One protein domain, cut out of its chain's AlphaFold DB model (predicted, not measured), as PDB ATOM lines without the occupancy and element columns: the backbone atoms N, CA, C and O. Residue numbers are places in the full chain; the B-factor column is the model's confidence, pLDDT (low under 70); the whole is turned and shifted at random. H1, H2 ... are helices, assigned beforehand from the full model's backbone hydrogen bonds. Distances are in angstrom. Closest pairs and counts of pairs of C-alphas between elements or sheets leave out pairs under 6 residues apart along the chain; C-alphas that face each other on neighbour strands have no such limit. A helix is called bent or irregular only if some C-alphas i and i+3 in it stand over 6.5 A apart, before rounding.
ATOM      1  N   ALA A   2     -53.180 -82.856  -2.911       77.88
ATOM      2  CA  ALA A   2     -52.329 -81.700  -2.542       77.88
ATOM      3  C   ALA A   2     -51.980 -80.779  -3.730       77.88
ATOM      4  O   ALA A   2     -52.186 -79.568  -3.681       77.88
ATOM      5  N   VAL A   3     -51.523 -81.387  -4.830       79.50
ATOM      6  CA  VAL A   3     -51.182 -80.714  -6.091       79.50
ATOM      7  C   VAL A   3     -52.366 -79.929  -6.670       79.50
ATOM      8  O   VAL A   3     -52.214 -78.772  -7.052       79.50
ATOM      9  N   ILE A   4     -53.563 -80.521  -6.675       83.38
ATOM     10  CA  ILE A   4     -54.784 -79.914  -7.230       83.38
ATOM     11  C   ILE A   4     -55.139 -78.639  -6.460       83.38
ATOM     12  O   ILE A   4     -55.400 -77.592  -7.055       83.38
ATOM     13  N   TRP A   5     -55.085 -78.696  -5.128       83.56
ATOM     14  CA  TRP A   5     -55.334 -77.531  -4.281       83.56
ATOM     15  C   TRP A   5     -54.233 -76.476  -4.377       83.56
ATOM     16  O   TRP A   5     -54.545 -75.286  -4.368       83.56
ATOM     17  N   ALA A   6     -52.966 -76.877  -4.507       81.38
ATOM     18  CA  ALA A   6     -51.855 -75.945  -4.687       81.38
ATOM     19  C   ALA A   6     -51.997 -75.137  -5.989       81.38
ATOM     20  O   ALA A   6     -51.854 -73.911  -5.971       81.38
ATOM     21  N   VAL A   7     -52.350 -75.801  -7.095       83.44
ATOM     22  CA  VAL A   7     -52.612 -75.144  -8.385       83.44
ATOM     23  C   VAL A   7     -53.844 -74.235  -8.297       83.44
ATOM     24  O   VAL A   7     -53.758 -73.060  -8.653       83.44
ATOM     25  N   LYS A   8     -54.958 -74.708  -7.719       85.25
ATOM     26  CA  LYS A   8     -56.166 -73.883  -7.526       85.25
ATOM     27  C   LYS A   8     -55.895 -72.646  -6.666       85.25
ATOM     28  O   LYS A   8     -56.346 -71.545  -6.987       85.25
ATOM     29  N   LYS A   9     -55.122 -72.793  -5.585       85.69
ATOM     30  CA  LYS A   9     -54.714 -71.677  -4.719       85.69
ATOM     31  C   LYS A   9     -53.877 -70.661  -5.494       85.69
ATOM     32  O   LYS A   9     -54.108 -69.466  -5.347       85.69
ATOM     33  N   ARG A  10     -52.951 -71.118  -6.341       83.25
ATOM     34  CA  ARG A  10     -52.133 -70.255  -7.206       83.25
ATOM     35  C   ARG A  10     -52.988 -69.444  -8.179       83.25
ATOM     36  O   ARG A  10     -52.831 -68.227  -8.225       83.25
ATOM     37  N   GLN A  11     -53.929 -70.088  -8.873       84.75
ATOM     38  CA  GLN A  11     -54.884 -69.402  -9.753       84.75
ATOM     39  C   GLN A  11     -55.753 -68.402  -8.978       84.75
ATOM     40  O   GLN A  11     -55.944 -67.274  -9.415       84.75
ATOM     41  N   THR A  12     -56.204 -68.766  -7.774       87.00
ATOM     42  CA  THR A  12     -57.006 -67.872  -6.920       87.00
ATOM     43  C   THR A  12     -56.214 -66.637  -6.478       87.00
ATOM     44  O   THR A  12     -56.751 -65.531  -6.467       87.00
ATOM     45  N   VAL A  13     -54.940 -66.805  -6.105       87.94
ATOM     46  CA  VAL A  13     -54.055 -65.693  -5.721       87.94
ATOM     47  C   VAL A  13     -53.807 -64.769  -6.911       87.94
ATOM     48  O   VAL A  13     -53.962 -63.560  -6.762       87.94
ATOM     49  N   ARG A  14     -53.502 -65.320  -8.094       87.12
ATOM     50  CA  ARG A  14     -53.318 -64.519  -9.312       87.12
ATOM     51  C   ARG A  14     -54.601 -63.773  -9.693       87.12
ATOM     52  O   ARG A  14     -54.551 -62.571  -9.918       87.12
ATOM     53  N   GLY A  15     -55.764 -64.420  -9.607       88.75
ATOM     54  CA  GLY A  15     -57.057 -63.775  -9.847       88.75
ATOM     55  C   GLY A  15     -57.418 -62.679  -8.833       88.75
ATOM     56  O   GLY A  15     -58.173 -61.763  -9.149       88.75
ATOM     57  N   LYS A  16     -56.892 -62.726  -7.601       89.88
ATOM     58  CA  LYS A  16     -56.987 -61.587  -6.667       89.88
ATOM     59  C   LYS A  16     -56.093 -60.431  -7.114       89.88
ATOM     60  O   LYS A  16     -56.568 -59.308  -7.143       89.88
ATOM     61  N   GLN A  17     -54.853 -60.715  -7.512       89.69
ATOM     62  CA  GLN A  17     -53.916 -59.698  -8.007       89.69
ATOM     63  C   GLN A  17     -54.434 -58.996  -9.268       89.69
ATOM     64  O   GLN A  17     -54.337 -57.780  -9.355       89.69
ATOM     65  N   ILE A  18     -55.023 -59.744 -10.206       90.12
ATOM     66  CA  ILE A  18     -55.664 -59.197 -11.412       90.12
ATOM     67  C   ILE A  18     -56.788 -58.225 -11.034       90.12
ATOM     68  O   ILE A  18     -56.833 -57.113 -11.543       90.12
ATOM     69  N   ARG A  19     -57.655 -58.593 -10.080       90.94
ATOM     70  CA  ARG A  19     -58.722 -57.698  -9.595       90.94
ATOM     71  C   ARG A  19     -58.184 -56.434  -8.927       90.94
ATOM     72  O   ARG A  19     -58.734 -55.360  -9.142       90.94
ATOM     73  N   THR A  20     -57.120 -56.556  -8.134       90.81
ATOM     74  CA  THR A  20     -56.453 -55.396  -7.530       90.81
ATOM     75  C   THR A  20     -55.882 -54.471  -8.606       90.81
ATOM     76  O   THR A  20     -56.138 -53.275  -8.559       90.81
ATOM     77  N   LEU A  21     -55.202 -55.020  -9.618       89.19
ATOM     78  CA  LEU A  21     -54.670 -54.241 -10.739       89.19
ATOM     79  C   LEU A  21     -55.770 -53.546 -11.548       89.19
ATOM     80  O   LEU A  21     -55.615 -52.371 -11.855       89.19
ATOM     81  N   HIS A  22     -56.891 -54.220 -11.830       90.06
ATOM     82  CA  HIS A  22     -58.065 -53.593 -12.461       90.06
ATOM     83  C   HIS A  22     -58.563 -52.383 -11.665       90.06
ATOM     84  O   HIS A  22     -58.811 -51.324 -12.237       90.06
ATOM     85  N   SER A  23     -58.656 -52.510 -10.338       90.75
ATOM     86  CA  SER A  23     -59.059 -51.399  -9.468       90.75
ATOM     87  C   SER A  23     -58.049 -50.248  -9.485       90.75
ATOM     88  O   SER A  23     -58.450 -49.090  -9.523       90.75
ATOM     89  N   GLU A  24     -56.750 -50.547  -9.445       90.06
ATOM     90  CA  GLU A  24     -55.688 -49.534  -9.474       90.06
ATOM     91  C   GLU A  24     -55.606 -48.812 -10.824       90.06
ATOM     92  O   GLU A  24     -55.381 -47.605 -10.856       90.06
ATOM     93  N   ILE A  25     -55.808 -49.533 -11.928       91.00
ATOM     94  CA  ILE A  25     -55.889 -48.965 -13.278       91.00
ATOM     95  C   ILE A  25     -57.101 -48.037 -13.378       91.00
ATOM     96  O   ILE A  25     -56.950 -46.908 -13.835       91.00
ATOM     97  N   GLY A  26     -58.270 -48.463 -12.886       87.75
ATOM     98  CA  GLY A  26     -59.470 -47.623 -12.866       87.75
ATOM     99  C   GLY A  26     -59.281 -46.329 -12.063       87.75
ATOM    100  O   GLY A  26     -59.678 -45.257 -12.519       87.75
ATOM    101  N   LEU A  27     -58.609 -46.402 -10.906       88.31
ATOM    102  CA  LEU A  27     -58.254 -45.221 -10.111       88.31
ATOM    103  C   LEU A  27     -57.292 -44.296 -10.873       88.31
ATOM    104  O   LEU A  27     -57.571 -43.107 -11.002       88.31
ATOM    105  N   LEU A  28     -56.214 -44.830 -11.453       87.19
ATOM    106  CA  LEU A  28     -55.252 -44.036 -12.228       87.19
ATOM    107  C   LEU A  28     -55.881 -43.374 -13.461       87.19
ATOM    108  O   LEU A  28     -55.551 -42.231 -13.770       87.19
ATOM    109  N   GLN A  29     -56.805 -44.056 -14.144       89.12
ATOM    110  CA  GLN A  29     -57.569 -43.484 -15.256       89.12
ATOM    111  C   GLN A  29     -58.463 -42.329 -14.786       89.12
ATOM    112  O   GLN A  29     -58.517 -41.294 -15.448       89.12
ATOM    113  N   SER A  30     -59.115 -42.469 -13.625       85.94
ATOM    114  CA  SER A  30     -59.927 -41.393 -13.042       85.94
ATOM    115  C   SER A  30     -59.091 -40.186 -12.601       85.94
ATOM    116  O   SER A  30     -59.496 -39.048 -12.815       85.94
ATOM    117  N   GLU A  31     -57.890 -40.415 -12.063       85.06
ATOM    118  CA  GLU A  31     -56.972 -39.348 -11.664       85.06
ATOM    119  C   GLU A  31     -56.384 -38.608 -12.867       85.06
ATOM    120  O   GLU A  31     -56.243 -37.391 -12.813       85.06
ATOM    121  N   LEU A  32     -56.055 -39.315 -13.953       83.81
ATOM    122  CA  LEU A  32     -55.587 -38.709 -15.206       83.81
ATOM    123  C   LEU A  32     -56.677 -37.894 -15.917       83.81
ATOM    124  O   LEU A  32     -56.349 -36.994 -16.685       83.81
ATOM    125  N   ALA A  33     -57.952 -38.198 -15.665       80.75
ATOM    126  CA  ALA A  33     -59.088 -37.433 -16.172       80.75
ATOM    127  C   ALA A  33     -59.402 -36.177 -15.333       80.75
ATOM    128  O   ALA A  33     -60.165 -35.323 -15.788       80.75
ATOM    129  N   ALA A  34     -58.836 -36.045 -14.126       77.25
ATOM    130  CA  ALA A  34     -59.004 -34.866 -13.279       77.25
ATOM    131  C   ALA A  34     -58.112 -33.705 -13.763       77.25
ATOM    132  O   ALA A  34     -56.940 -33.891 -14.091       77.25
ATOM    133  N   SER A  35     -58.665 -32.490 -13.796       57.84
ATOM    134  CA  SER A  35     -58.108 -31.320 -14.499       57.84
ATOM    135  C   SER A  35     -56.897 -30.636 -13.850       57.84
ATOM    136  O   SER A  35     -56.350 -29.711 -14.445       57.84
ATOM    137  N   ASP A  36     -56.447 -31.080 -12.673       74.06
ATOM    138  CA  ASP A  36     -55.561 -30.283 -11.803       74.06
ATOM    139  C   ASP A  36     -54.120 -30.829 -11.704       74.06
ATOM    140  O   ASP A  36     -53.390 -30.533 -10.759       74.06
ATOM    141  N   LEU A  37     -53.687 -31.649 -12.667       77.19
ATOM    142  CA  LEU A  37     -52.351 -32.259 -12.669       77.19
ATOM    143  C   LEU A  37     -51.334 -31.438 -13.469       77.19
ATOM    144  O   LEU A  37     -51.597 -31.041 -14.603       77.19
ATOM    145  N   THR A  38     -50.126 -31.272 -12.926       81.69
ATOM    146  CA  THR A  38     -49.002 -30.664 -13.658       81.69
ATOM    147  C   THR A  38     -48.497 -31.576 -14.786       81.69
ATOM    148  O   THR A  38     -48.572 -32.801 -14.685       81.69
ATOM    149  N   ASP A  39     -47.874 -31.019 -15.834       78.75
ATOM    150  CA  ASP A  39     -47.306 -31.790 -16.962       78.75
ATOM    151  C   ASP A  39     -46.365 -32.928 -16.527       78.75
ATOM    152  O   ASP A  39     -46.269 -33.982 -17.168       78.75
ATOM    153  N   LYS A  40     -45.633 -32.721 -15.426       82.06
ATOM    154  CA  LYS A  40     -44.716 -33.717 -14.862       82.06
ATOM    155  C   LYS A  40     -45.478 -34.866 -14.199       82.06
ATOM    156  O   LYS A  40     -45.086 -36.022 -14.363       82.06
ATOM    157  N   GLU A  41     -46.557 -34.563 -13.484       82.69
ATOM    158  CA  GLU A  41     -47.423 -35.552 -12.832       82.69
ATOM    159  C   GLU A  41     -48.258 -36.325 -13.851       82.69
ATOM    160  O   GLU A  41     -48.344 -37.547 -13.749       82.69
ATOM    161  N   GLN A  42     -48.775 -35.656 -14.887       82.75
ATOM    162  CA  GLN A  42     -49.469 -36.312 -15.997       82.75
ATOM    163  C   GLN A  42     -48.566 -37.337 -16.693       82.75
ATOM    164  O   GLN A  42     -48.951 -38.494 -16.858       82.75
ATOM    165  N   LYS A  43     -47.322 -36.965 -17.036       83.69
ATOM    166  CA  LYS A  43     -46.355 -37.898 -17.647       83.69
ATOM    167  C   LYS A  43     -45.986 -39.062 -16.725       83.69
ATOM    168  O   LYS A  43     -45.826 -40.185 -17.202       83.69
ATOM    169  N   ALA A  44     -45.836 -38.813 -15.423       84.88
ATOM    170  CA  ALA A  44     -45.518 -39.856 -14.450       84.88
ATOM    171  C   ALA A  44     -46.671 -40.863 -14.297       84.88
ATOM    172  O   ALA A  44     -46.441 -42.067 -14.429       84.88
ATOM    173  N   LYS A  45     -47.905 -40.378 -14.114       86.56
ATOM    174  CA  LYS A  45     -49.106 -41.216 -13.983       86.56
ATOM    175  C   LYS A  45     -49.445 -41.961 -15.276       86.56
ATOM    176  O   LYS A  45     -49.796 -43.132 -15.214       86.56
ATOM    177  N   ALA A  46     -49.256 -41.348 -16.448       86.12
ATOM    178  CA  ALA A  46     -49.435 -42.025 -17.736       86.12
ATOM    179  C   ALA A  46     -48.442 -43.187 -17.926       86.12
ATOM    180  O   ALA A  46     -48.807 -44.258 -18.412       86.12
ATOM    181  N   LYS A  47     -47.185 -43.014 -17.491       88.62
ATOM    182  CA  LYS A  47     -46.176 -44.085 -17.512       88.62
ATOM    183  C   LYS A  47     -46.490 -45.195 -16.504       88.62
ATOM    184  O   LYS A  47     -46.264 -46.369 -16.800       88.62
ATOM    185  N   GLU A  48     -47.002 -44.841 -15.325       89.56
ATOM    186  CA  GLU A  48     -47.461 -45.809 -14.325       89.56
ATOM    187  C   GLU A  48     -48.659 -46.620 -14.839       89.56
ATOM    188  O   GLU A  48     -48.625 -47.850 -14.766       89.56
ATOM    189  N   LEU A  49     -49.655 -45.959 -15.437       88.81
ATOM    190  CA  LEU A  49     -50.810 -46.595 -16.073       88.81
ATOM    191  C   LEU A  49     -50.358 -47.614 -17.125       88.81
ATOM    192  O   LEU A  49     -50.697 -48.790 -17.021       88.81
ATOM    193  N   GLN A  50     -49.499 -47.201 -18.062       89.69
ATOM    194  CA  GLN A  50     -48.973 -48.084 -19.106       89.69
ATOM    195  C   GLN A  50     -48.220 -49.296 -18.523       89.69
ATOM    196  O   GLN A  50     -48.314 -50.413 -19.037       89.69
ATOM    197  N   SER A  51     -47.463 -49.100 -17.438       91.06
ATOM    198  CA  SER A  51     -46.774 -50.194 -16.747       91.06
ATOM    199  C   SER A  51     -47.756 -51.173 -16.098       91.06
ATOM    200  O   SER A  51     -47.537 -52.384 -16.173       91.06
ATOM    201  N   LYS A  52     -48.823 -50.674 -15.461       90.62
ATOM    202  CA  LYS A  52     -49.836 -51.513 -14.805       90.62
ATOM    203  C   LYS A  52     -50.726 -52.237 -15.808       90.62
ATOM    204  O   LYS A  52     -50.987 -53.417 -15.607       90.62
ATOM    205  N   GLU A  53     -51.116 -51.595 -16.907       89.88
ATOM    206  CA  GLU A  53     -51.848 -52.233 -18.012       89.88
ATOM    207  C   GLU A  53     -51.033 -53.375 -18.631       89.88
ATOM    208  O   GLU A  53     -51.559 -54.459 -18.885       89.88
ATOM    209  N   LYS A  54     -49.718 -53.182 -18.792       91.94
ATOM    210  CA  LYS A  54     -48.815 -54.240 -19.260       91.94
ATOM    211  C   LYS A  54     -48.705 -55.406 -18.269       91.94
ATOM    212  O   LYS A  54     -48.694 -56.559 -18.699       91.94
ATOM    213  N   ASP A  55     -48.606 -55.132 -16.965       90.06
ATOM    214  CA  ASP A  55     -48.572 -56.177 -15.926       90.06
ATOM    215  C   ASP A  55     -49.914 -56.925 -15.828       90.06
ATOM    216  O   ASP A  55     -49.933 -58.151 -15.696       90.06
ATOM    217  N   LEU A  56     -51.038 -56.213 -15.966       91.12
ATOM    218  CA  LEU A  56     -52.376 -56.797 -16.027       91.12
ATOM    219  C   LEU A  56     -52.490 -57.766 -17.210       91.12
ATOM    220  O   LEU A  56     -52.765 -58.947 -16.993       91.12
ATOM    221  N   ALA A  57     -52.186 -57.301 -18.425       89.75
ATOM    222  CA  ALA A  57     -52.254 -58.116 -19.636       89.75
ATOM    223  C   ALA A  57     -51.357 -59.363 -19.542       89.75
ATOM    224  O   ALA A  57     -51.766 -60.462 -19.912       89.75
ATOM    225  N   ALA A  58     -50.147 -59.226 -18.987       89.75
ATOM    226  CA  ALA A  58     -49.242 -60.356 -18.782       89.75
ATOM    227  C   ALA A  58     -49.791 -61.385 -17.775       89.75
ATOM    228  O   ALA A  58     -49.614 -62.593 -17.958       89.75
ATOM    229  N   LYS A  59     -50.451 -60.934 -16.700       89.75
ATOM    230  CA  LYS A  59     -51.040 -61.823 -15.687       89.75
ATOM    231  C   LYS A  59     -52.309 -62.509 -16.178       89.75
ATOM    232  O   LYS A  59     -52.482 -63.688 -15.863       89.75
ATOM    233  N   GLU A  60     -53.154 -61.808 -16.928       89.75
ATOM    234  CA  GLU A  60     -54.344 -62.367 -17.580       89.75
ATOM    235  C   GLU A  60     -53.943 -63.435 -18.605       89.75
ATOM    236  O   GLU A  60     -54.346 -64.588 -18.462       89.75
ATOM    237  N   ASP A  61     -53.014 -63.122 -19.515       90.44
ATOM    238  CA  ASP A  61     -52.486 -64.080 -20.497       90.44
ATOM    239  C   ASP A  61     -51.868 -65.320 -19.826       90.44
ATOM    240  O   ASP A  61     -52.115 -66.460 -20.228       90.44
ATOM    241  N   MET A  62     -51.103 -65.137 -18.743       87.06
ATOM    242  CA  MET A  62     -50.545 -66.260 -17.986       87.06
ATOM    243  C   MET A  62     -51.632 -67.102 -17.301       87.06
ATOM    244  O   MET A  62     -51.486 -68.322 -17.197       87.06
ATOM    245  N   GLN A  63     -52.696 -66.476 -16.793       86.75
ATOM    246  CA  GLN A  63     -53.812 -67.177 -16.160       86.75
ATOM    247  C   GLN A  63     -54.606 -68.000 -17.175       86.75
ATOM    248  O   GLN A  63     -54.878 -69.172 -16.904       86.75
ATOM    249  N   ASP A  64     -54.884 -67.433 -18.344       86.69
ATOM    250  CA  ASP A  64     -55.627 -68.096 -19.413       86.69
ATOM    251  C   ASP A  64     -54.820 -69.237 -20.030       86.69
ATOM    252  O   ASP A  64     -55.330 -70.351 -20.171       86.69
ATOM    253  N   LYS A  65     -53.526 -69.020 -20.301       87.81
ATOM    254  CA  LYS A  65     -52.615 -70.079 -20.767       87.81
ATOM    255  C   LYS A  65     -52.523 -71.227 -19.773       87.81
ATOM    256  O   LYS A  65     -52.535 -72.389 -20.173       87.81
ATOM    257  N   GLU A  66     -52.420 -70.925 -18.481       85.50
ATOM    258  CA  GLU A  66     -52.339 -71.949 -17.440       85.50
ATOM    259  C   GLU A  66     -53.665 -72.718 -17.291       85.50
ATOM    260  O   GLU A  66     -53.642 -73.945 -17.194       85.50
ATOM    261  N   ALA A  67     -54.815 -72.039 -17.331       84.94
ATOM    262  CA  ALA A  67     -56.127 -72.683 -17.285       84.94
ATOM    263  C   ALA A  67     -56.371 -73.575 -18.512       84.94
ATOM    264  O   ALA A  67     -56.679 -74.758 -18.356       84.94
ATOM    265  N   LYS A  68     -56.145 -73.040 -19.719       88.31
ATOM    266  CA  LYS A  68     -56.281 -73.767 -20.986       88.31
ATOM    267  C   LYS A  68     -55.393 -75.007 -21.015       88.31
ATOM    268  O   LYS A  68     -55.870 -76.091 -21.327       88.31
ATOM    269  N   LYS A  69     -54.138 -74.872 -20.580       89.81
ATOM    270  CA  LYS A  69     -53.193 -75.985 -20.466       89.81
ATOM    271  C   LYS A  69     -53.748 -77.125 -19.612       89.81
ATOM    272  O   LYS A  69     -53.722 -78.269 -20.050       89.81
ATOM    273  N   TYR A  70     -54.229 -76.863 -18.397       88.44
ATOM    274  CA  TYR A  70     -54.725 -77.958 -17.554       88.44
ATOM    275  C   TYR A  70     -55.986 -78.609 -18.131       88.44
ATOM    276  O   TYR A  70     -56.095 -79.829 -18.064       88.44
ATOM    277  N   THR A  71     -56.889 -77.835 -18.735       89.00
ATOM    278  CA  THR A  71     -58.094 -78.370 -19.390       89.00
ATOM    279  C   THR A  71     -57.745 -79.252 -20.591       89.00
ATOM    280  O   THR A  71     -58.200 -80.390 -20.653       89.00
ATOM    281  N   GLU A  72     -56.870 -78.795 -21.493       90.44
ATOM    282  CA  GLU A  72     -56.458 -79.553 -22.686       90.44
ATOM    283  C   GLU A  72     -55.759 -80.870 -22.327       90.44
ATOM    284  O   GLU A  72     -56.051 -81.920 -22.898       90.44
ATOM    285  N   TYR A  73     -54.832 -80.843 -21.361       89.12
ATOM    286  CA  TYR A  73     -54.149 -82.061 -20.917       89.12
ATOM    287  C   TYR A  73     -55.088 -83.003 -20.160       89.12
ATOM    288  O   TYR A  73     -54.928 -84.221 -20.258       89.12
ATOM    289  N   PHE A  74     -56.045 -82.472 -19.398       90.62
ATOM    290  CA  PHE A  74     -57.053 -83.276 -18.711       90.62
ATOM    291  C   PHE A  74     -57.976 -83.982 -19.707       90.62
ATOM    292  O   PHE A  74     -58.144 -85.195 -19.621       90.62
ATOM    293  N   GLU A  75     -58.477 -83.268 -20.712       89.62
ATOM    294  CA  GLU A  75     -59.289 -83.843 -21.784       89.62
ATOM    295  C   GLU A  75     -58.506 -84.890 -22.590       89.62
ATOM    296  O   GLU A  75     -58.924 -86.043 -22.710       89.62
ATOM    297  N   LYS A  76     -57.313 -84.538 -23.077       89.44
ATOM    298  CA  LYS A  76     -56.513 -85.445 -23.907       89.44
ATOM    299  C   LYS A  76     -56.102 -86.719 -23.168       89.44
ATOM    300  O   LYS A  76     -56.077 -87.788 -23.770       89.44
ATOM    301  N   SER A  77     -55.723 -86.613 -21.893       87.31
ATOM    302  CA  SER A  77     -55.134 -87.735 -21.158       87.31
ATOM    303  C   SER A  77     -56.115 -88.435 -20.222       87.31
ATOM    304  O   SER A  77     -56.196 -89.657 -20.274       87.31
ATOM    305  N   PHE A  78     -56.851 -87.713 -19.376       89.19
ATOM    306  CA  PHE A  78     -57.755 -88.335 -18.403       89.19
ATOM    307  C   PHE A  78     -59.078 -88.752 -19.050       89.19
ATOM    308  O   PHE A  78     -59.444 -89.922 -18.959       89.19
ATOM    309  N   THR A  79     -59.744 -87.848 -19.778       89.06
ATOM    310  CA  THR A  79     -60.962 -88.202 -20.532       89.06
ATOM    311  C   THR A  79     -60.646 -89.241 -21.612       89.06
ATOM    312  O   THR A  79     -61.382 -90.214 -21.761       89.06
ATOM    313  N   GLY A  80     -59.501 -89.105 -22.295       88.38
ATOM    314  CA  GLY A  80     -58.992 -90.120 -23.222       88.38
ATOM    315  C   GLY A  80     -58.795 -91.502 -22.580       88.38
ATOM    316  O   GLY A  80     -59.184 -92.505 -23.171       88.38
ATOM    317  N   ASN A  81     -58.257 -91.568 -21.357       89.31
ATOM    318  CA  ASN A  81     -58.094 -92.827 -20.620       89.31
ATOM    319  C   ASN A  81     -59.448 -93.451 -20.247       89.31
ATOM    320  O   ASN A  81     -59.653 -94.635 -20.493       89.31
ATOM    321  N   ILE A  82     -60.395 -92.657 -19.734       89.31
ATOM    322  CA  ILE A  82     -61.748 -93.145 -19.411       89.31
ATOM    323  C   ILE A  82     -62.419 -93.738 -20.651       89.31
ATOM    324  O   ILE A  82     -62.913 -94.861 -20.596       89.31
ATOM    325  N   ASN A  83     -62.392 -93.031 -21.781       89.38
ATOM    326  CA  ASN A  83     -62.984 -93.533 -23.020       89.38
ATOM    327  C   ASN A  83     -62.287 -94.812 -23.507       89.38
ATOM    328  O   ASN A  83     -62.967 -95.778 -23.836       89.38
ATOM    329  N   GLY A  84     -60.952 -94.865 -23.462       90.25
ATOM    330  CA  GLY A  84     -60.203 -96.070 -23.823       90.25
ATOM    331  C   GLY A  84     -60.490 -97.266 -22.905       90.25
ATOM    332  O   GLY A  84     -60.550 -98.398 -23.369       90.25
ATOM    333  N   GLN A  85     -60.715 -97.043 -21.607       89.69
ATOM    334  CA  GLN A  85     -61.116 -98.099 -20.669       89.69
ATOM    335  C   GLN A  85     -62.551 -98.588 -20.930       89.69
ATOM    336  O   GLN A  85     -62.811 -99.782 -20.818       89.69
ATOM    337  N   ILE A  86     -63.465 -97.703 -21.341       89.88
ATOM    338  CA  ILE A  86     -64.825 -98.086 -21.766       89.88
ATOM    339  C   ILE A  86     -64.781 -98.937 -23.042       89.88
ATOM    340  O   ILE A  86     -65.497 -99.932 -23.149       89.88
ATOM    341  N   GLU A  87     -63.926 -98.581 -24.001       90.75
ATOM    342  CA  GLU A  87     -63.706 -99.383 -25.211       90.75
ATOM    343  C   GLU A  87     -63.160-100.775 -24.869       90.75
ATOM    344  O   GLU A  87     -63.650-101.764 -25.408       90.75
ATOM    345  N   LEU A  88     -62.220-100.874 -23.918       90.75
ATOM    346  CA  LEU A  88     -61.705-102.161 -23.434       90.75
ATOM    347  C   LEU A  88     -62.793-103.017 -22.772       90.75
ATOM    348  O   LEU A  88     -62.828-104.221 -23.013       90.75
ATOM    349  N   TRP A  89     -63.685-102.420 -21.976       90.00
ATOM    350  CA  TRP A  89     -64.841-103.130 -21.416       90.00
ATOM    351  C   TRP A  89     -65.807-103.598 -22.506       90.00
ATOM    352  O   TRP A  89     -66.259-104.736 -22.478       90.00
ATOM    353  N   THR A  90     -66.059-102.765 -23.517       89.38
ATOM    354  CA  THR A  90     -66.907-103.135 -24.661       89.38
ATOM    355  C   THR A  90     -66.297-104.303 -25.446       89.38
ATOM    356  O   THR A  90     -67.004-105.246 -25.801       89.38
ATOM    357  N   GLU A  91     -64.979-104.279 -25.678       89.75
ATOM    358  CA  GLU A  91     -64.240-105.376 -26.316       89.75
ATOM    359  C   GLU A  91     -64.278-106.647 -25.454       89.75
ATOM    360  O   GLU A  91     -64.483-107.738 -25.983       89.75
ATOM    361  N   LEU A  92     -64.138-106.523 -24.127       89.88
ATOM    362  CA  LEU A  92     -64.226-107.654 -23.202       89.88
ATOM    363  C   LEU A  92     -65.609-108.314 -23.259       89.88
ATOM    364  O   LEU A  92     -65.686-109.526 -23.433       89.88
ATOM    365  N   THR A  93     -66.682-107.525 -23.195       88.81
ATOM    366  CA  THR A  93     -68.063-108.020 -23.275       88.81
ATOM    367  C   THR A  93     -68.333-108.705 -24.611       88.81
ATOM    368  O   THR A  93     -68.951-109.765 -24.644       88.81
ATOM    369  N   GLN A  94     -67.824-108.160 -25.722       89.56
ATOM    370  CA  GLN A  94     -67.899-108.834 -27.021       89.56
ATOM    371  C   GLN A  94     -67.158-110.176 -26.990       89.56
ATOM    372  O   GLN A  94     -67.723-111.193 -27.382       89.56
ATOM    373  N   VAL A  95     -65.924-110.217 -26.482       88.06
ATOM    374  CA  VAL A  95     -65.150-111.464 -26.376       88.06
ATOM    375  C   VAL A  95     -65.852-112.491 -25.479       88.06
ATOM    376  O   VAL A  95     -65.873-113.668 -25.837       88.06
ATOM    377  N   ASP A  96     -66.472-112.069 -24.377       87.31
ATOM    378  CA  ASP A  96     -67.235-112.939 -23.476       87.31
ATOM    379  C   ASP A  96     -68.520-113.475 -24.140       87.31
ATOM    380  O   ASP A  96     -68.794-114.673 -24.055       87.31
ATOM    381  N   ILE A  97     -69.255-112.644 -24.894       87.44
ATOM    382  CA  ILE A  97     -70.406-113.085 -25.707       87.44
ATOM    383  C   ILE A  97     -69.957-114.111 -26.752       87.44
ATOM    384  O   ILE A  97     -70.584-115.159 -26.905       87.44
ATOM    385  N   HIS A  98     -68.846-113.855 -27.445       84.94
ATOM    386  CA  HIS A  98     -68.295-114.804 -28.407       84.94
ATOM    387  C   HIS A  98     -67.891-116.117 -27.722       84.94
ATOM    388  O   HIS A  98     -68.227-117.181 -28.229       84.94
ATOM    389  N   LEU A  99     -67.242-116.068 -26.553       84.88
ATOM    390  CA  LEU A  99     -66.866-117.253 -25.773       84.88
ATOM    391  C   LEU A  99     -68.064-118.059 -25.249       84.88
ATOM    392  O   LEU A  99     -67.912-119.261 -25.042       84.88
ATOM    393  N   SER A 100     -69.227-117.428 -25.062       80.44
ATOM    394  CA  SER A 100     -70.467-118.084 -24.618       80.44
ATOM    395  C   SER A 100     -71.187-118.893 -25.708       80.44
ATOM    396  O   SER A 100     -72.172-119.570 -25.425       80.44
ATOM    397  N   ASN A 101     -70.708-118.847 -26.957       83.44
ATOM    398  CA  ASN A 101     -71.281-119.626 -28.049       83.44
ATOM    399  C   ASN A 101     -70.753-121.077 -28.041       83.44
ATOM    400  O   ASN A 101     -69.606-121.338 -28.414       83.44
ATOM    401  N   ASP A 102     -71.628-122.024 -27.686       66.50
ATOM    402  CA  ASP A 102     -71.332-123.462 -27.551       66.50
ATOM    403  C   ASP A 102     -70.871-124.160 -28.848       66.50
ATOM    404  O   ASP A 102     -70.382-125.291 -28.814       66.50
ATOM    405  N   SER A 103     -70.985-123.501 -30.006       75.81
ATOM    406  CA  SER A 103     -70.597-124.050 -31.316       75.81
ATOM    407  C   SER A 103     -69.132-123.797 -31.722       75.81
ATOM    408  O   SER A 103     -68.720-124.177 -32.822       75.81
ATOM    409  N   LEU A 104     -68.317-123.176 -30.860       78.31
ATOM    410  CA  LEU A 104     -66.946-122.780 -31.202       78.31
ATOM    411  C   LEU A 104     -65.921-123.937 -31.181       78.31
ATOM    412  O   LEU A 104     -65.831-124.695 -30.209       78.31
ATOM    413  N   PRO A 105     -65.026-124.032 -32.184       83.75
ATOM    414  CA  PRO A 105     -63.893-124.955 -32.155       83.75
ATOM    415  C   PRO A 105     -62.929-124.680 -30.984       83.75
ATOM    416  O   PRO A 105     -62.520-123.542 -30.745       83.75
ATOM    417  N   LYS A 106     -62.416-125.737 -30.328       80.69
ATOM    418  CA  LYS A 106     -61.469-125.647 -29.182       80.69
ATOM    419  C   LYS A 106     -60.250-124.736 -29.419       80.69
ATOM    420  O   LYS A 106     -59.704-124.158 -28.478       80.69
ATOM    421  N   LYS A 107     -59.774-124.631 -30.664       83.00
ATOM    422  CA  LYS A 107     -58.628-123.782 -31.037       83.00
ATOM    423  C   LYS A 107     -58.982-122.292 -30.996       83.00
ATOM    424  O   LYS A 107     -58.156-121.493 -30.555       83.00
ATOM    425  N   GLU A 108     -60.189-121.932 -31.420       82.69
ATOM    426  CA  GLU A 108     -60.699-120.557 -31.384       82.69
ATOM    427  C   GLU A 108     -61.070-120.149 -29.962       82.69
ATOM    428  O   GLU A 108     -60.670-119.072 -29.526       82.69
ATOM    429  N   GLN A 109     -61.664-121.061 -29.190       83.38
ATOM    430  CA  GLN A 109     -61.937-120.855 -27.767       83.38
ATOM    431  C   GLN A 109     -60.654-120.516 -26.982       83.38
ATOM    432  O   GLN A 109     -60.608-119.536 -26.245       83.38
ATOM    433  N   ARG A 110     -59.546-121.242 -27.216       84.50
ATOM    434  CA  ARG A 110     -58.235-120.923 -26.608       84.50
ATOM    435  C   ARG A 110     -57.658-119.578 -27.060       84.50
ATOM    436  O   ARG A 110     -56.919-118.952 -26.300       84.50
ATOM    437  N   LYS A 111     -57.923-119.148 -28.298       88.25
ATOM    438  CA  LYS A 111     -57.449-117.859 -28.828       88.25
ATOM    439  C   LYS A 111     -58.227-116.700 -28.199       88.25
ATOM    440  O   LYS A 111     -57.597-115.750 -27.740       88.25
ATOM    441  N   LEU A 112     -59.551-116.820 -28.130       87.25
ATOM    442  CA  LEU A 112     -60.434-115.852 -27.482       87.25
ATOM    443  C   LEU A 112     -60.177-115.775 -25.974       87.25
ATOM    444  O   LEU A 112     -60.092-114.675 -25.447       87.25
ATOM    445  N   GLN A 113     -59.903-116.898 -25.298       86.88
ATOM    446  CA  GLN A 113     -59.515-116.885 -23.882       86.88
ATOM    447  C   GLN A 113     -58.221-116.089 -23.649       86.88
ATOM    448  O   GLN A 113     -58.164-115.236 -22.772       86.88
ATOM    449  N   LYS A 114     -57.190-116.289 -24.483       88.75
ATOM    450  CA  LYS A 114     -55.952-115.491 -24.399       88.75
ATOM    451  C   LYS A 114     -56.191-114.007 -24.680       88.75
ATOM    452  O   LYS A 114     -55.495-113.163 -24.119       88.75
ATOM    453  N   GLN A 115     -57.123-113.685 -25.578       89.56
ATOM    454  CA  GLN A 115     -57.508-112.303 -25.853       89.56
ATOM    455  C   GLN A 115     -58.235-111.691 -24.651       89.56
ATOM    456  O   GLN A 115     -57.843-110.609 -24.223       89.56
ATOM    457  N   ARG A 116     -59.189-112.412 -24.055       90.31
ATOM    458  CA  ARG A 116     -59.877-112.044 -22.813       90.31
ATOM    459  C   ARG A 116     -58.885-111.758 -21.690       90.31
ATOM    460  O   ARG A 116     -58.906-110.668 -21.135       90.31
ATOM    461  N   ASP A 117     -57.955-112.675 -21.425       87.31
ATOM    462  CA  ASP A 117     -56.949-112.513 -20.366       87.31
ATOM    463  C   ASP A 117     -56.044-111.289 -20.626       87.31
ATOM    464  O   ASP A 117     -55.701-110.536 -19.712       87.31
ATOM    465  N   LYS A 118     -55.692-111.037 -21.896       89.75
ATOM    466  CA  LYS A 118     -54.904-109.863 -22.300       89.75
ATOM    467  C   LYS A 118     -55.674-108.555 -22.111       89.75
ATOM    468  O   LYS A 118     -55.069-107.578 -21.673       89.75
ATOM    469  N   ILE A 119     -56.961-108.512 -22.455       87.94
ATOM    470  CA  ILE A 119     -57.814-107.328 -22.266       87.94
ATOM    471  C   ILE A 119     -58.035-107.091 -20.770       87.94
ATOM    472  O   ILE A 119     -57.755-105.995 -20.293       87.94
ATOM    473  N   ALA A 120     -58.401-108.133 -20.019       86.12
ATOM    474  CA  ALA A 120     -58.604-108.077 -18.574       86.12
ATOM    475  C   ALA A 120     -57.370-107.533 -17.835       86.12
ATOM    476  O   ALA A 120     -57.503-106.696 -16.952       86.12
ATOM    477  N   SER A 121     -56.154-107.907 -18.258       84.50
ATOM    478  CA  SER A 121     -54.910-107.387 -17.660       84.50
ATOM    479  C   SER A 121     -54.672-105.877 -17.846       84.50
ATOM    480  O   SER A 121     -53.805-105.309 -17.183       84.50
ATOM    481  N   LYS A 122     -55.397-105.226 -18.766       84.94
ATOM    482  CA  LYS A 122     -55.287-103.786 -19.058       84.94
ATOM    483  C   LYS A 122     -56.391-102.949 -18.412       84.94
ATOM    484  O   LYS A 122     -56.281-101.719 -18.415       84.94
ATOM    485  N   ILE A 123     -57.448-103.585 -17.915       87.62
ATOM    486  CA  ILE A 123     -58.561-102.899 -17.262       87.62
ATOM    487  C   ILE A 123     -58.116-102.492 -15.858       87.62
ATOM    488  O   ILE A 123     -57.573-103.297 -15.105       87.62
ATOM    489  N   VAL A 124     -58.298-101.213 -15.538       82.50
ATOM    490  CA  VAL A 124     -57.876-100.611 -14.262       82.50
ATOM    491  C   VAL A 124     -59.079-100.190 -13.422       82.50
ATOM    492  O   VAL A 124     -59.000-100.220 -12.199       82.50
ATOM    493  N   PHE A 125     -60.177 -99.798 -14.070       87.50
ATOM    494  CA  PHE A 125     -61.378 -99.278 -13.421       87.50
ATOM    495  C   PHE A 125     -62.580-100.178 -13.712       87.50
ATOM    496  O   PHE A 125     -62.674-100.755 -14.800       87.50
ATOM    497  N   SER A 126     -63.511-100.272 -12.762       86.38
ATOM    498  CA  SER A 126     -64.776-100.983 -12.968       86.38
ATOM    499  C   SER A 126     -65.664-100.265 -13.992       86.38
ATOM    500  O   SER A 126     -65.566 -99.051 -14.193       86.38
ATOM    501  N   GLU A 127     -66.541-101.018 -14.657       87.06
ATOM    502  CA  GLU A 127     -67.466-100.474 -15.659       87.06
ATOM    503  C   GLU A 127     -68.413 -99.423 -15.051       87.06
ATOM    504  O   GLU A 127     -68.578 -98.332 -15.599       87.06
ATOM    505  N   GLU A 128     -68.957 -99.709 -13.865       86.25
ATOM    506  CA  GLU A 128     -69.830 -98.806 -13.105       86.25
ATOM    507  C   GLU A 128     -69.147 -97.461 -12.823       86.25
ATOM    508  O   GLU A 128     -69.730 -96.393 -13.038       86.25
ATOM    509  N   TRP A 129     -67.876 -97.510 -12.413       89.75
ATOM    510  CA  TRP A 129     -67.075 -96.320 -12.157       89.75
ATOM    511  C   TRP A 129     -66.881 -95.485 -13.425       89.75
ATOM    512  O   TRP A 129     -67.046 -94.263 -13.403       89.75
ATOM    513  N   LEU A 130     -66.565 -96.127 -14.553       89.25
ATOM    514  CA  LEU A 130     -66.331 -95.437 -15.825       89.25
ATOM    515  C   LEU A 130     -67.585 -94.716 -16.322       89.25
ATOM    516  O   LEU A 130     -67.497 -93.568 -16.771       89.25
ATOM    517  N   ILE A 131     -68.750 -95.356 -16.210       87.81
ATOM    518  CA  ILE A 131     -70.042 -94.773 -16.592       87.81
ATOM    519  C   ILE A 131     -70.355 -93.558 -15.714       87.81
ATOM    520  O   ILE A 131     -70.693 -92.486 -16.228       87.81
ATOM    521  N   GLU A 132     -70.185 -93.694 -14.397       89.94
ATOM    522  CA  GLU A 132     -70.415 -92.606 -13.450       89.94
ATOM    523  C   GLU A 132     -69.504 -91.403 -13.747       89.94
ATOM    524  O   GLU A 132     -69.976 -90.267 -13.884       89.94
ATOM    525  N   LYS A 133     -68.195 -91.637 -13.911       90.00
ATOM    526  CA  LYS A 133     -67.232 -90.555 -14.156       90.00
ATOM    527  C   LYS A 133     -67.416 -89.917 -15.526       90.00
ATOM    528  O   LYS A 133     -67.263 -88.699 -15.638       90.00
ATOM    529  N   ARG A 134     -67.818 -90.676 -16.549       89.44
ATOM    530  CA  ARG A 134     -68.187 -90.125 -17.863       89.44
ATOM    531  C   ARG A 134     -69.403 -89.203 -17.767       89.44
ATOM    532  O   ARG A 134     -69.376 -88.113 -18.340       89.44
ATOM    533  N   SER A 135     -70.432 -89.590 -17.009       89.12
ATOM    534  CA  SER A 135     -71.599 -88.732 -16.759       89.12
ATOM    535  C   SER A 135     -71.199 -87.439 -16.046       89.12
ATOM    536  O   SER A 135     -71.624 -86.346 -16.431       89.12
ATOM    537  N   LEU A 136     -70.327 -87.535 -15.038       90.31
ATOM    538  CA  LEU A 136     -69.828 -86.360 -14.332       90.31
ATOM    539  C   LEU A 136     -69.006 -85.445 -15.255       90.31
ATOM    540  O   LEU A 136     -69.229 -84.236 -15.244       90.31
ATOM    541  N   LEU A 137     -68.121 -85.998 -16.094       89.44
ATOM    542  CA  LEU A 137     -67.329 -85.234 -17.070       89.44
ATOM    543  C   LEU A 137     -68.200 -84.432 -18.042       89.44
ATOM    544  O   LEU A 137     -67.898 -83.267 -18.302       89.44
ATOM    545  N   GLN A 138     -69.299 -85.021 -18.526       87.31
ATOM    546  CA  GLN A 138     -70.262 -84.331 -19.389       87.31
ATOM    547  C   GLN A 138     -70.943 -83.160 -18.669       87.31
ATOM    548  O   GLN A 138     -71.136 -82.106 -19.268       87.31
ATOM    549  N   LYS A 139     -71.255 -83.306 -17.374       88.25
ATOM    550  CA  LYS A 139     -71.888 -82.247 -16.571       88.25
ATOM    551  C   LYS A 139     -70.952 -81.076 -16.264       88.25
ATOM    552  O   LYS A 139     -71.411 -79.941 -16.215       88.25
ATOM    553  N   VAL A 140     -69.664 -81.334 -16.026       87.88
ATOM    554  CA  VAL A 140     -68.687 -80.288 -15.651       87.88
ATOM    555  C   VAL A 140     -67.866 -79.738 -16.824       87.88
ATOM    556  O   VAL A 140     -67.058 -78.834 -16.621       87.88
ATOM    557  N   GLY A 141     -68.044 -80.260 -18.041       83.25
ATOM    558  CA  GLY A 141     -67.405 -79.732 -19.251       83.25
ATOM    559  C   GLY A 141     -65.875 -79.824 -19.240       83.25
ATOM    560  O   GLY A 141     -65.202 -78.824 -19.474       83.25
ATOM    561  N   ASN A 142     -65.318 -81.000 -18.921       83.44
ATOM    562  CA  ASN A 142     -63.865 -81.267 -18.876       83.44
ATOM    563  C   ASN A 142     -63.047 -80.324 -17.960       83.44
ATOM    564  O   ASN A 142     -61.828 -80.237 -18.079       83.44
ATOM    565  N   GLN A 143     -63.685 -79.639 -17.007       86.81
ATOM    566  CA  GLN A 143     -63.012 -78.776 -16.033       86.81
ATOM    567  C   GLN A 143     -62.411 -79.621 -14.889       86.81
ATOM    568  O   GLN A 143     -63.163 -80.094 -14.030       86.81
ATOM    569  N   PRO A 144     -61.074 -79.790 -14.788       88.06
ATOM    570  CA  PRO A 144     -60.464 -80.723 -13.831       88.06
ATOM    571  C   PRO A 144     -60.752 -80.370 -12.364       88.06
ATOM    572  O   PRO A 144     -60.941 -81.252 -11.525       88.06
ATOM    573  N   PHE A 145     -60.797 -79.077 -12.031       88.56
ATOM    574  CA  PHE A 145     -61.023 -78.629 -10.655       88.56
ATOM    575  C   PHE A 145     -62.467 -78.833 -10.197       88.56
ATOM    576  O   PHE A 145     -62.679 -79.213  -9.046       88.56
ATOM    577  N   GLU A 146     -63.440 -78.571 -11.071       88.19
ATOM    578  CA  GLU A 146     -64.856 -78.801 -10.769       88.19
ATOM    579  C   GLU A 146     -65.179 -80.294 -10.768       88.19
ATOM    580  O   GLU A 146     -65.882 -80.746  -9.870       88.19
ATOM    581  N   PHE A 147     -64.578 -81.073 -11.675       91.06
ATOM    582  CA  PHE A 147     -64.699 -82.530 -11.692       91.06
ATOM    583  C   PHE A 147     -64.329 -83.149 -10.337       91.06
ATOM    584  O   PHE A 147     -65.157 -83.786  -9.690       91.06
ATOM    585  N   VAL A 148     -63.102 -82.902  -9.861       89.62
ATOM    586  CA  VAL A 148     -62.612 -83.474  -8.593       89.62
ATOM    587  C   VAL A 148     -63.391 -82.937  -7.396       89.62
ATOM    588  O   VAL A 148     -63.632 -83.671  -6.441       89.62
ATOM    589  N   LYS A 149     -63.795 -81.662  -7.427       89.06
ATOM    590  CA  LYS A 149     -64.591 -81.069  -6.350       89.06
ATOM    591  C   LYS A 149     -65.937 -81.784  -6.220       89.06
ATOM    592  O   LYS A 149     -66.218 -82.297  -5.141       89.06
ATOM    593  N   ARG A 150     -66.707 -81.851  -7.311       88.44
ATOM    594  CA  ARG A 150     -68.034 -82.477  -7.348       88.44
ATOM    595  C   ARG A 150     -67.972 -83.953  -6.988       88.44
ATOM    596  O   ARG A 150     -68.776 -84.401  -6.181       88.44
ATOM    597  N   ASP A 151     -66.984 -84.683  -7.496       89.25
ATOM    598  CA  ASP A 151     -66.843 -86.099  -7.157       89.25
ATOM    599  C   ASP A 151     -66.520 -86.312  -5.673       89.25
ATOM    600  O   ASP A 151     -67.090 -87.173  -5.011       89.25
ATOM    601  N   SER A 152     -65.661 -85.458  -5.110       87.12
ATOM    602  CA  SER A 152     -65.313 -85.523  -3.687       87.12
ATOM    603  C   SER A 152     -66.440 -85.089  -2.741       87.12
ATOM    604  O   SER A 152     -66.353 -85.343  -1.538       87.12
ATOM    605  N   GLU A 153     -67.444 -84.378  -3.261       87.88
ATOM    606  CA  GLU A 153     -68.679 -84.020  -2.554       87.88
ATOM    607  C   GLU A 153     -69.699 -85.164  -2.628       87.88
ATOM    608  O   GLU A 153     -70.377 -85.419  -1.640       87.88
ATOM    609  N   LEU A 154     -69.765 -85.872  -3.762       86.25
ATOM    610  CA  LEU A 154     -70.621 -87.049  -3.952       86.25
ATOM    611  C   LEU A 154     -70.123 -88.268  -3.159       86.25
ATOM    612  O   LEU A 154     -70.935 -89.007  -2.614       86.25
ATOM    613  N   HIS A 155     -68.801 -88.440  -3.040       86.06
ATOM    614  CA  HIS A 155     -68.169 -89.606  -2.405       86.06
ATOM    615  C   HIS A 155     -67.221 -89.225  -1.254       86.06
ATOM    616  O   HIS A 155     -66.018 -89.490  -1.321       86.06
ATOM    617  N   PRO A 156     -67.705 -88.594  -0.169       84.94
ATOM    618  CA  PRO A 156     -66.834 -88.071   0.886       84.94
ATOM    619  C   PRO A 156     -66.029 -89.162   1.613       84.94
ATOM    620  O   PRO A 156     -64.867 -88.925   1.959       84.94
ATOM    621  N   GLU A 157     -66.623 -90.346   1.798       83.00
ATOM    622  CA  GLU A 157     -66.032 -91.528   2.443       83.00
ATOM    623  C   GLU A 157     -64.767 -91.990   1.693       83.00
ATOM    624  O   GLU A 157     -63.675 -92.026   2.266       83.00
ATOM    625  N   LYS A 158     -64.873 -92.211   0.370       81.00
ATOM    626  CA  LYS A 158     -63.756 -92.658  -0.488       81.00
ATOM    627  C   LYS A 158     -62.565 -91.693  -0.428       81.00
ATOM    628  O   LYS A 158     -61.406 -92.096  -0.347       81.00
ATOM    629  N   PHE A 159     -62.828 -90.386  -0.406       84.75
ATOM    630  CA  PHE A 159     -61.773 -89.371  -0.382       84.75
ATOM    631  C   PHE A 159     -61.168 -89.124   1.012       84.75
ATOM    632  O   PHE A 159     -60.170 -88.397   1.115       84.75
ATOM    633  N   GLN A 160     -61.723 -89.688   2.092       82.12
ATOM    634  CA  GLN A 160     -61.294 -89.389   3.461       82.12
ATOM    635  C   GLN A 160     -59.826 -89.781   3.708       82.12
ATOM    636  O   GLN A 160     -59.051 -88.986   4.256       82.12
ATOM    637  N   ASN A 161     -59.410 -90.960   3.236       74.19
ATOM    638  CA  ASN A 161     -58.043 -91.467   3.389       74.19
ATOM    639  C   ASN A 161     -57.028 -90.622   2.601       74.19
ATOM    640  O   ASN A 161     -56.017 -90.169   3.149       74.19
ATOM    641  N   ILE A 162     -57.349 -90.273   1.351       76.94
ATOM    642  CA  ILE A 162     -56.506 -89.392   0.530       76.94
ATOM    643  C   ILE A 162     -56.402 -87.989   1.145       76.94
ATOM    644  O   ILE A 162     -55.325 -87.380   1.124       76.94
ATOM    645  N   ARG A 163     -57.483 -87.466   1.741       81.44
ATOM    646  CA  ARG A 163     -57.463 -86.186   2.473       81.44
ATOM    647  C   ARG A 163     -56.522 -86.242   3.678       81.44
ATOM    648  O   ARG A 163     -55.759 -85.295   3.873       81.44
ATOM    649  N   LYS A 164     -56.523 -87.333   4.456       77.69
ATOM    650  CA  LYS A 164     -55.599 -87.524   5.594       77.69
ATOM    651  C   LYS A 164     -54.135 -87.526   5.140       77.69
ATOM    652  O   LYS A 164     -53.327 -86.808   5.725       77.69
ATOM    653  N   ILE A 165     -53.809 -88.250   4.066       71.44
ATOM    654  CA  ILE A 165     -52.449 -88.302   3.495       71.44
ATOM    655  C   ILE A 165     -52.022 -86.925   2.971       71.44
ATOM    656  O   ILE A 165     -50.917 -86.461   3.243       71.44
ATOM    657  N   THR A 166     -52.928 -86.231   2.281       74.88
ATOM    658  CA  THR A 166     -52.682 -84.911   1.686       74.88
ATOM    659  C   THR A 166     -52.243 -83.865   2.713       74.88
ATOM    660  O   THR A 166     -51.418 -83.018   2.383       74.88
ATOM    661  N   LYS A 167     -52.719 -83.933   3.967       75.31
ATOM    662  CA  LYS A 167     -52.306 -82.998   5.034       75.31
ATOM    663  C   LYS A 167     -50.804 -83.042   5.339       75.31
ATOM    664  O   LYS A 167     -50.284 -82.081   5.894       75.31
ATOM    665  N   ARG A 168     -50.114 -84.133   4.990       68.25
ATOM    666  CA  ARG A 168     -48.666 -84.299   5.197       68.25
ATOM    667  C   ARG A 168     -47.818 -83.718   4.057       68.25
ATOM    668  O   ARG A 168     -46.607 -83.624   4.207       68.25
ATOM    669  N   PHE A 169     -48.432 -83.332   2.936       67.62
ATOM    670  CA  PHE A 169     -47.737 -82.723   1.801       67.62
ATOM    671  C   PHE A 169     -47.719 -81.204   1.954       67.62
ATOM    672  O   PHE A 169     -48.729 -80.530   1.746       67.62
ATOM    673  N   ASP A 170     -46.559 -80.667   2.318       70.06
ATOM    674  CA  ASP A 170     -46.343 -79.228   2.391       70.06
ATOM    675  C   ASP A 170     -46.114 -78.609   0.997       70.06
ATOM    676  O   ASP A 170     -46.064 -79.287  -0.034       70.06
ATOM    677  N   ARG A 171     -45.969 -77.277   0.958       67.06
ATOM    678  CA  ARG A 171     -45.710 -76.545  -0.290       67.06
ATOM    679  C   ARG A 171     -44.448 -77.049  -1.002       67.06
ATOM    680  O   ARG A 171     -44.455 -77.167  -2.225       67.06
ATOM    681  N   LYS A 172     -43.389 -77.368  -0.250       66.56
ATOM    682  CA  LYS A 172     -42.116 -77.835  -0.818       66.56
ATOM    683  C   LYS A 172     -42.287 -79.189  -1.505       66.56
ATOM    684  O   LYS A 172     -41.817 -79.351  -2.628       66.56
ATOM    685  N   ALA A 173     -43.005 -80.118  -0.877       63.84
ATOM    686  CA  ALA A 173     -43.321 -81.420  -1.449       63.84
ATOM    687  C   ALA A 173     -44.130 -81.283  -2.749       63.84
ATOM    688  O   ALA A 173     -43.844 -81.963  -3.731       63.84
ATOM    689  N   THR A 174     -45.100 -80.361  -2.799       67.62
ATOM    690  CA  THR A 174     -45.861 -80.113  -4.037       67.62
ATOM    691  C   THR A 174     -45.035 -79.443  -5.138       67.62
ATOM    692  O   THR A 174     -45.242 -79.749  -6.311       67.62
ATOM    693  N   ASP A 175     -44.082 -78.574  -4.787       65.81
ATOM    694  CA  ASP A 175     -43.222 -77.888  -5.759       65.81
ATOM    695  C   ASP A 175     -42.214 -78.859  -6.415       65.81
ATOM    696  O   ASP A 175     -41.932 -78.737  -7.608       65.81
ATOM    697  N   GLN A 176     -41.739 -79.882  -5.689       65.50
ATOM    698  CA  GLN A 176     -40.854 -80.931  -6.229       65.50
ATOM    699  C   GLN A 176     -41.509 -81.793  -7.313       65.50
ATOM    700  O   GLN A 176     -40.830 -82.265  -8.223       65.50
ATOM    701  N   ILE A 177     -42.829 -81.972  -7.249       65.94
ATOM    702  CA  ILE A 177     -43.596 -82.755  -8.228       65.94
ATOM    703  C   ILE A 177     -43.717 -81.995  -9.566       65.94
ATOM    704  O   ILE A 177     -44.183 -82.544 -10.554       65.94
ATOM    705  N   ASN A 178     -43.252 -80.740  -9.644       70.12
ATOM    706  CA  ASN A 178     -43.321 -79.890 -10.834       70.12
ATOM    707  C   ASN A 178     -44.728 -79.860 -11.455       70.12
ATOM    708  O   ASN A 178     -44.922 -80.006 -12.664       70.12
ATOM    709  N   SER A 179     -45.736 -79.613 -10.617       67.25
ATOM    710  CA  SER A 179     -47.144 -79.573 -11.028       67.25
ATOM    711  C   SER A 179     -47.502 -78.436 -11.993       67.25
ATOM    712  O   SER A 179     -48.667 -78.268 -12.334       67.25
ATOM    713  N   THR A 180     -46.521 -77.627 -12.401       70.25
ATOM    714  CA  THR A 180     -46.677 -76.600 -13.440       70.25
ATOM    715  C   THR A 180     -46.806 -77.210 -14.832       70.25
ATOM    716  O   THR A 180     -47.290 -76.563 -15.761       70.25
ATOM    717  N   ARG A 181     -46.369 -78.462 -14.994       77.69
ATOM    718  CA  ARG A 181     -46.527 -79.278 -16.195       77.69
ATOM    719  C   ARG A 181     -47.918 -79.924 -16.223       77.69
ATOM    720  O   ARG A 181     -48.329 -80.563 -15.260       77.69
ATOM    721  N   GLY A 182     -48.645 -79.719 -17.324       80.62
ATOM    722  CA  GLY A 182     -50.056 -80.108 -17.450       80.62
ATOM    723  C   GLY A 182     -50.241 -81.623 -17.500       80.62
ATOM    724  O   GLY A 182     -51.158 -82.150 -16.886       80.62
ATOM    725  N   ASP A 183     -49.303 -82.324 -18.132       79.12
ATOM    726  CA  ASP A 183     -49.218 -83.783 -18.156       79.12
ATOM    727  C   ASP A 183     -49.020 -84.379 -16.757       79.12
ATOM    728  O   ASP A 183     -49.754 -85.285 -16.370       79.12
ATOM    729  N   ILE A 184     -48.095 -83.825 -15.963       79.31
ATOM    730  CA  ILE A 184     -47.845 -84.292 -14.590       79.31
ATOM    731  C   ILE A 184     -49.057 -84.020 -13.690       79.31
ATOM    732  O   ILE A 184     -49.439 -84.865 -12.879       79.31
ATOM    733  N   PHE A 185     -49.690 -82.853 -13.843       84.88
ATOM    734  CA  PHE A 185     -50.922 -82.517 -13.134       84.88
ATOM    735  C   PHE A 185     -52.034 -83.537 -13.416       84.88
ATOM    736  O   PHE A 185     -52.621 -84.070 -12.472       84.88
ATOM    737  N   THR A 186     -52.283 -83.859 -14.687       85.31
ATOM    738  CA  THR A 186     -53.302 -84.845 -15.068       85.31
ATOM    739  C   THR A 186     -52.944 -86.245 -14.581       85.31
ATOM    740  O   THR A 186     -53.803 -86.937 -14.043       85.31
ATOM    741  N   GLN A 187     -51.671 -86.642 -14.660       84.88
ATOM    742  CA  GLN A 187     -51.209 -87.928 -14.138       84.88
ATOM    743  C   GLN A 187     -51.460 -88.062 -12.630       84.88
ATOM    744  O   GLN A 187     -51.887 -89.118 -12.167       84.88
ATOM    745  N   CYS A 188     -51.280 -86.981 -11.863       83.19
ATOM    746  CA  CYS A 188     -51.618 -86.968 -10.439       83.19
ATOM    747  C   CYS A 188     -53.119 -87.190 -10.186       83.19
ATOM    748  O   CYS A 188     -53.474 -87.734  -9.141       83.19
ATOM    749  N   ILE A 189     -53.999 -86.749 -11.093       87.69
ATOM    750  CA  ILE A 189     -55.445 -86.996 -10.998       87.69
ATOM    751  C   ILE A 189     -55.752 -88.457 -11.338       87.69
ATOM    752  O   ILE A 189     -56.457 -89.111 -10.575       87.69
ATOM    753  N   THR A 190     -55.180 -88.985 -12.423       86.81
ATOM    754  CA  THR A 190     -55.349 -90.389 -12.827       86.81
ATOM    755  C   THR A 190     -54.915 -91.350 -11.724       86.81
ATOM    756  O   THR A 190     -55.685 -92.220 -11.331       86.81
ATOM    757  N   GLU A 191     -53.710 -91.167 -11.179       84.38
ATOM    758  CA  GLU A 191     -53.195 -92.031 -10.112       84.38
ATOM    759  C   GLU A 191     -53.995 -91.870  -8.821       84.38
ATOM    760  O   GLU A 191     -54.252 -92.851  -8.138       84.38
ATOM    761  N   MET A 192     -54.461 -90.661  -8.497       87.19
ATOM    762  CA  MET A 192     -55.350 -90.469  -7.351       87.19
ATOM    763  C   MET A 192     -56.629 -91.300  -7.481       87.19
ATOM    764  O   MET A 192     -57.024 -91.918  -6.502       87.19
ATOM    765  N   TYR A 193     -57.261 -91.327  -8.655       87.00
ATOM    766  CA  TYR A 193     -58.466 -92.130  -8.873       87.00
ATOM    767  C   TYR A 193     -58.186 -93.623  -8.932       87.00
ATOM    768  O   TYR A 193     -58.950 -94.395  -8.370       87.00
ATOM    769  N   ARG A 194     -57.064 -94.030  -9.528       83.56
ATOM    770  CA  ARG A 194     -56.607 -95.420  -9.461       83.56
ATOM    771  C   ARG A 194     -56.468 -95.881  -8.012       83.56
ATOM    772  O   ARG A 194     -56.942 -96.949  -7.666       83.56
ATOM    773  N   LEU A 195     -55.864 -95.050  -7.165       77.75
ATOM    774  CA  LEU A 195     -55.701 -95.311  -5.736       77.75
ATOM    775  C   LEU A 195     -57.030 -95.331  -4.963       77.75
ATOM    776  O   LEU A 195     -57.072 -95.923  -3.895       77.75
ATOM    777  N   LEU A 196     -58.094 -94.689  -5.456       80.88
ATOM    778  CA  LEU A 196     -59.422 -94.743  -4.827       80.88
ATOM    779  C   LEU A 196     -60.167 -96.054  -5.100       80.88
ATOM    780  O   LEU A 196     -61.124 -96.344  -4.389       80.88
ATOM    781  N   GLU A 197     -59.749 -96.804  -6.118       78.12
ATOM    782  CA  GLU A 197     -60.389 -98.055  -6.541       78.12
ATOM    783  C   GLU A 197     -59.624 -99.305  -6.084       78.12
ATOM    784  O   GLU A 197     -60.101-100.414  -6.295       78.12
ATOM    785  N   LEU A 198     -58.457 -99.149  -5.445       72.50
ATOM    786  CA  LEU A 198     -57.783-100.274  -4.791       72.50
ATOM    787  C   LEU A 198     -58.438-100.544  -3.433       72.50
ATOM    788  O   LEU A 198     -58.731 -99.607  -2.684       72.50
ATOM    789  N   ASP A 199     -58.600-101.820  -3.091       65.94
ATOM    790  CA  ASP A 199     -59.107-102.227  -1.783       65.94
ATOM    791  C   ASP A 199     -58.175-101.761  -0.650       65.94
ATOM    792  O   ASP A 199     -56.947-101.743  -0.786       65.94
ATOM    793  N   GLU A 200     -58.736-101.437   0.524       60.00
ATOM    794  CA  GLU A 200     -57.949-101.016   1.700       60.00
ATOM    795  C   GLU A 200     -56.887-102.056   2.109       60.00
ATOM    796  O   GLU A 200     -55.843-101.700   2.661       60.00
ATOM    797  N   GLN A 201     -57.114-103.333   1.793       59.72
ATOM    798  CA  GLN A 201     -56.169-104.424   2.034       59.72
ATOM    799  C   GLN A 201     -54.938-104.357   1.117       59.72
ATOM    800  O   GLN A 201     -53.856-104.756   1.534       59.72
ATOM    801  N   GLU A 202     -55.053-103.794  -0.089       58.03
ATOM    802  CA  GLU A 202     -53.906-103.573  -0.981       58.03
ATOM    803  C   GLU A 202     -53.038-102.383  -0.539       58.03
ATOM    804  O   GLU A 202     -51.871-102.272  -0.925       58.03
ATOM    805  N   PHE A 203     -53.589-101.508   0.310       50.59
ATOM    806  CA  PHE A 203     -52.870-100.418   0.974       50.59
ATOM    807  C   PHE A 203     -52.213-100.818   2.294       50.59
ATOM    808  O   PHE A 203     -51.397-100.053   2.819       50.59
TER     809      PHE A 203
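AT A GLANCE: This is residues 2 to 203 of the 623 residues of an uncharacterized protein of Leptolyngbya sp. SIO1D8 (UniProt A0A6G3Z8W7). A very long helix, H2, makes the length of a rod, with H1 folded back along its first part and H3, then H4, folded back along its last part. The short helices H5 to H8 form a head over one side of the middle of H2, where H5 and H8 pack on it and H6 and H7 lie farther out. The printed part has 202 residues with eight named helices, H1 to H8 in chain order, and no named strand; the class is all helix. It is extended, with a radius of gyration of the C-alphas of 25.9 A and spans of 97 by 34 by 28 A.

IN THESE COORDINATES: H1, residues 2 to 32, begins with C-alpha 2 at (-52.329, -81.700, -2.542) and is 44.9 A long. H2, residues 39 to 99, is 88.1 A long and ends with C-alpha 99 at (-66.866, -117.253, -25.773). H2 is neither bent nor irregular, but only just: C-alphas 76 and 79 are 6.2 A apart. H3 is residues 106 to 120, 20.7 A; H4 residues 127 to 140, 20.2 A; H5 residues 144 to 154, 15.5 A. H6, residues 156 to 166, 14.5 A, is irregular: C-alphas 158 and 161 are 7.0 A apart. H7 is residues 171 to 176, 8.8 A. H8, residues 182 to 196, 21.5 A, ends with C-alpha 196 at (-59.422, -94.743, -4.827).

HOW THE PARTS SIT: H2 is the hub, touching five helices. H1 and H2 form a hairpin at a shallow tilt of 29 degrees; their closest C-alphas, Ile 18 and Leu 56, are 6.2 A apart. H2 and H3 form another, at 25 degrees, closest at Leu 92 and Arg 116, 6.2 A. H4 touches H2 with a shallow tilt of 27 degrees, opposite ways, closest at Ile 82 and Leu 130, 6.3 A. H8 touches H2 at a steep tilt of 44 degrees, the same way, closest at Tyr 70 and Gly 182, 5.1 A. H1, H2 and H8 are a bundle, three helices that touch one another, though H1 and H8 only just touch, with 3 pairs of C-alphas within 8 A. H5 touches H4, closest at Val 140 and Phe 147, 6.1 A. H7 touches H1, closest at Val 3 and Thr 174, 5.7 A. H6 is close to H5 but not clearly touching, closest at Ser 152 and Phe 159, 6.2 A. H3 and H8 are apart. In H1, H3, H4, H5, H7 and H8 every O i to N i+4 pair is within hydrogen-bond range; H2 has 55 of 57 and H6 5 of 7.

THE WHOLE: The two C-alphas farthest apart, Thr 38 and Ser 103, are 97.5 A apart. Residues 102 to 107, of which 106 and 107 belong to H3, stand free. The printed part has no cut, and no link is long. The mean pLDDT of the printed part is 83.9; residues under 70 include 171 to 177 and 199 to 203.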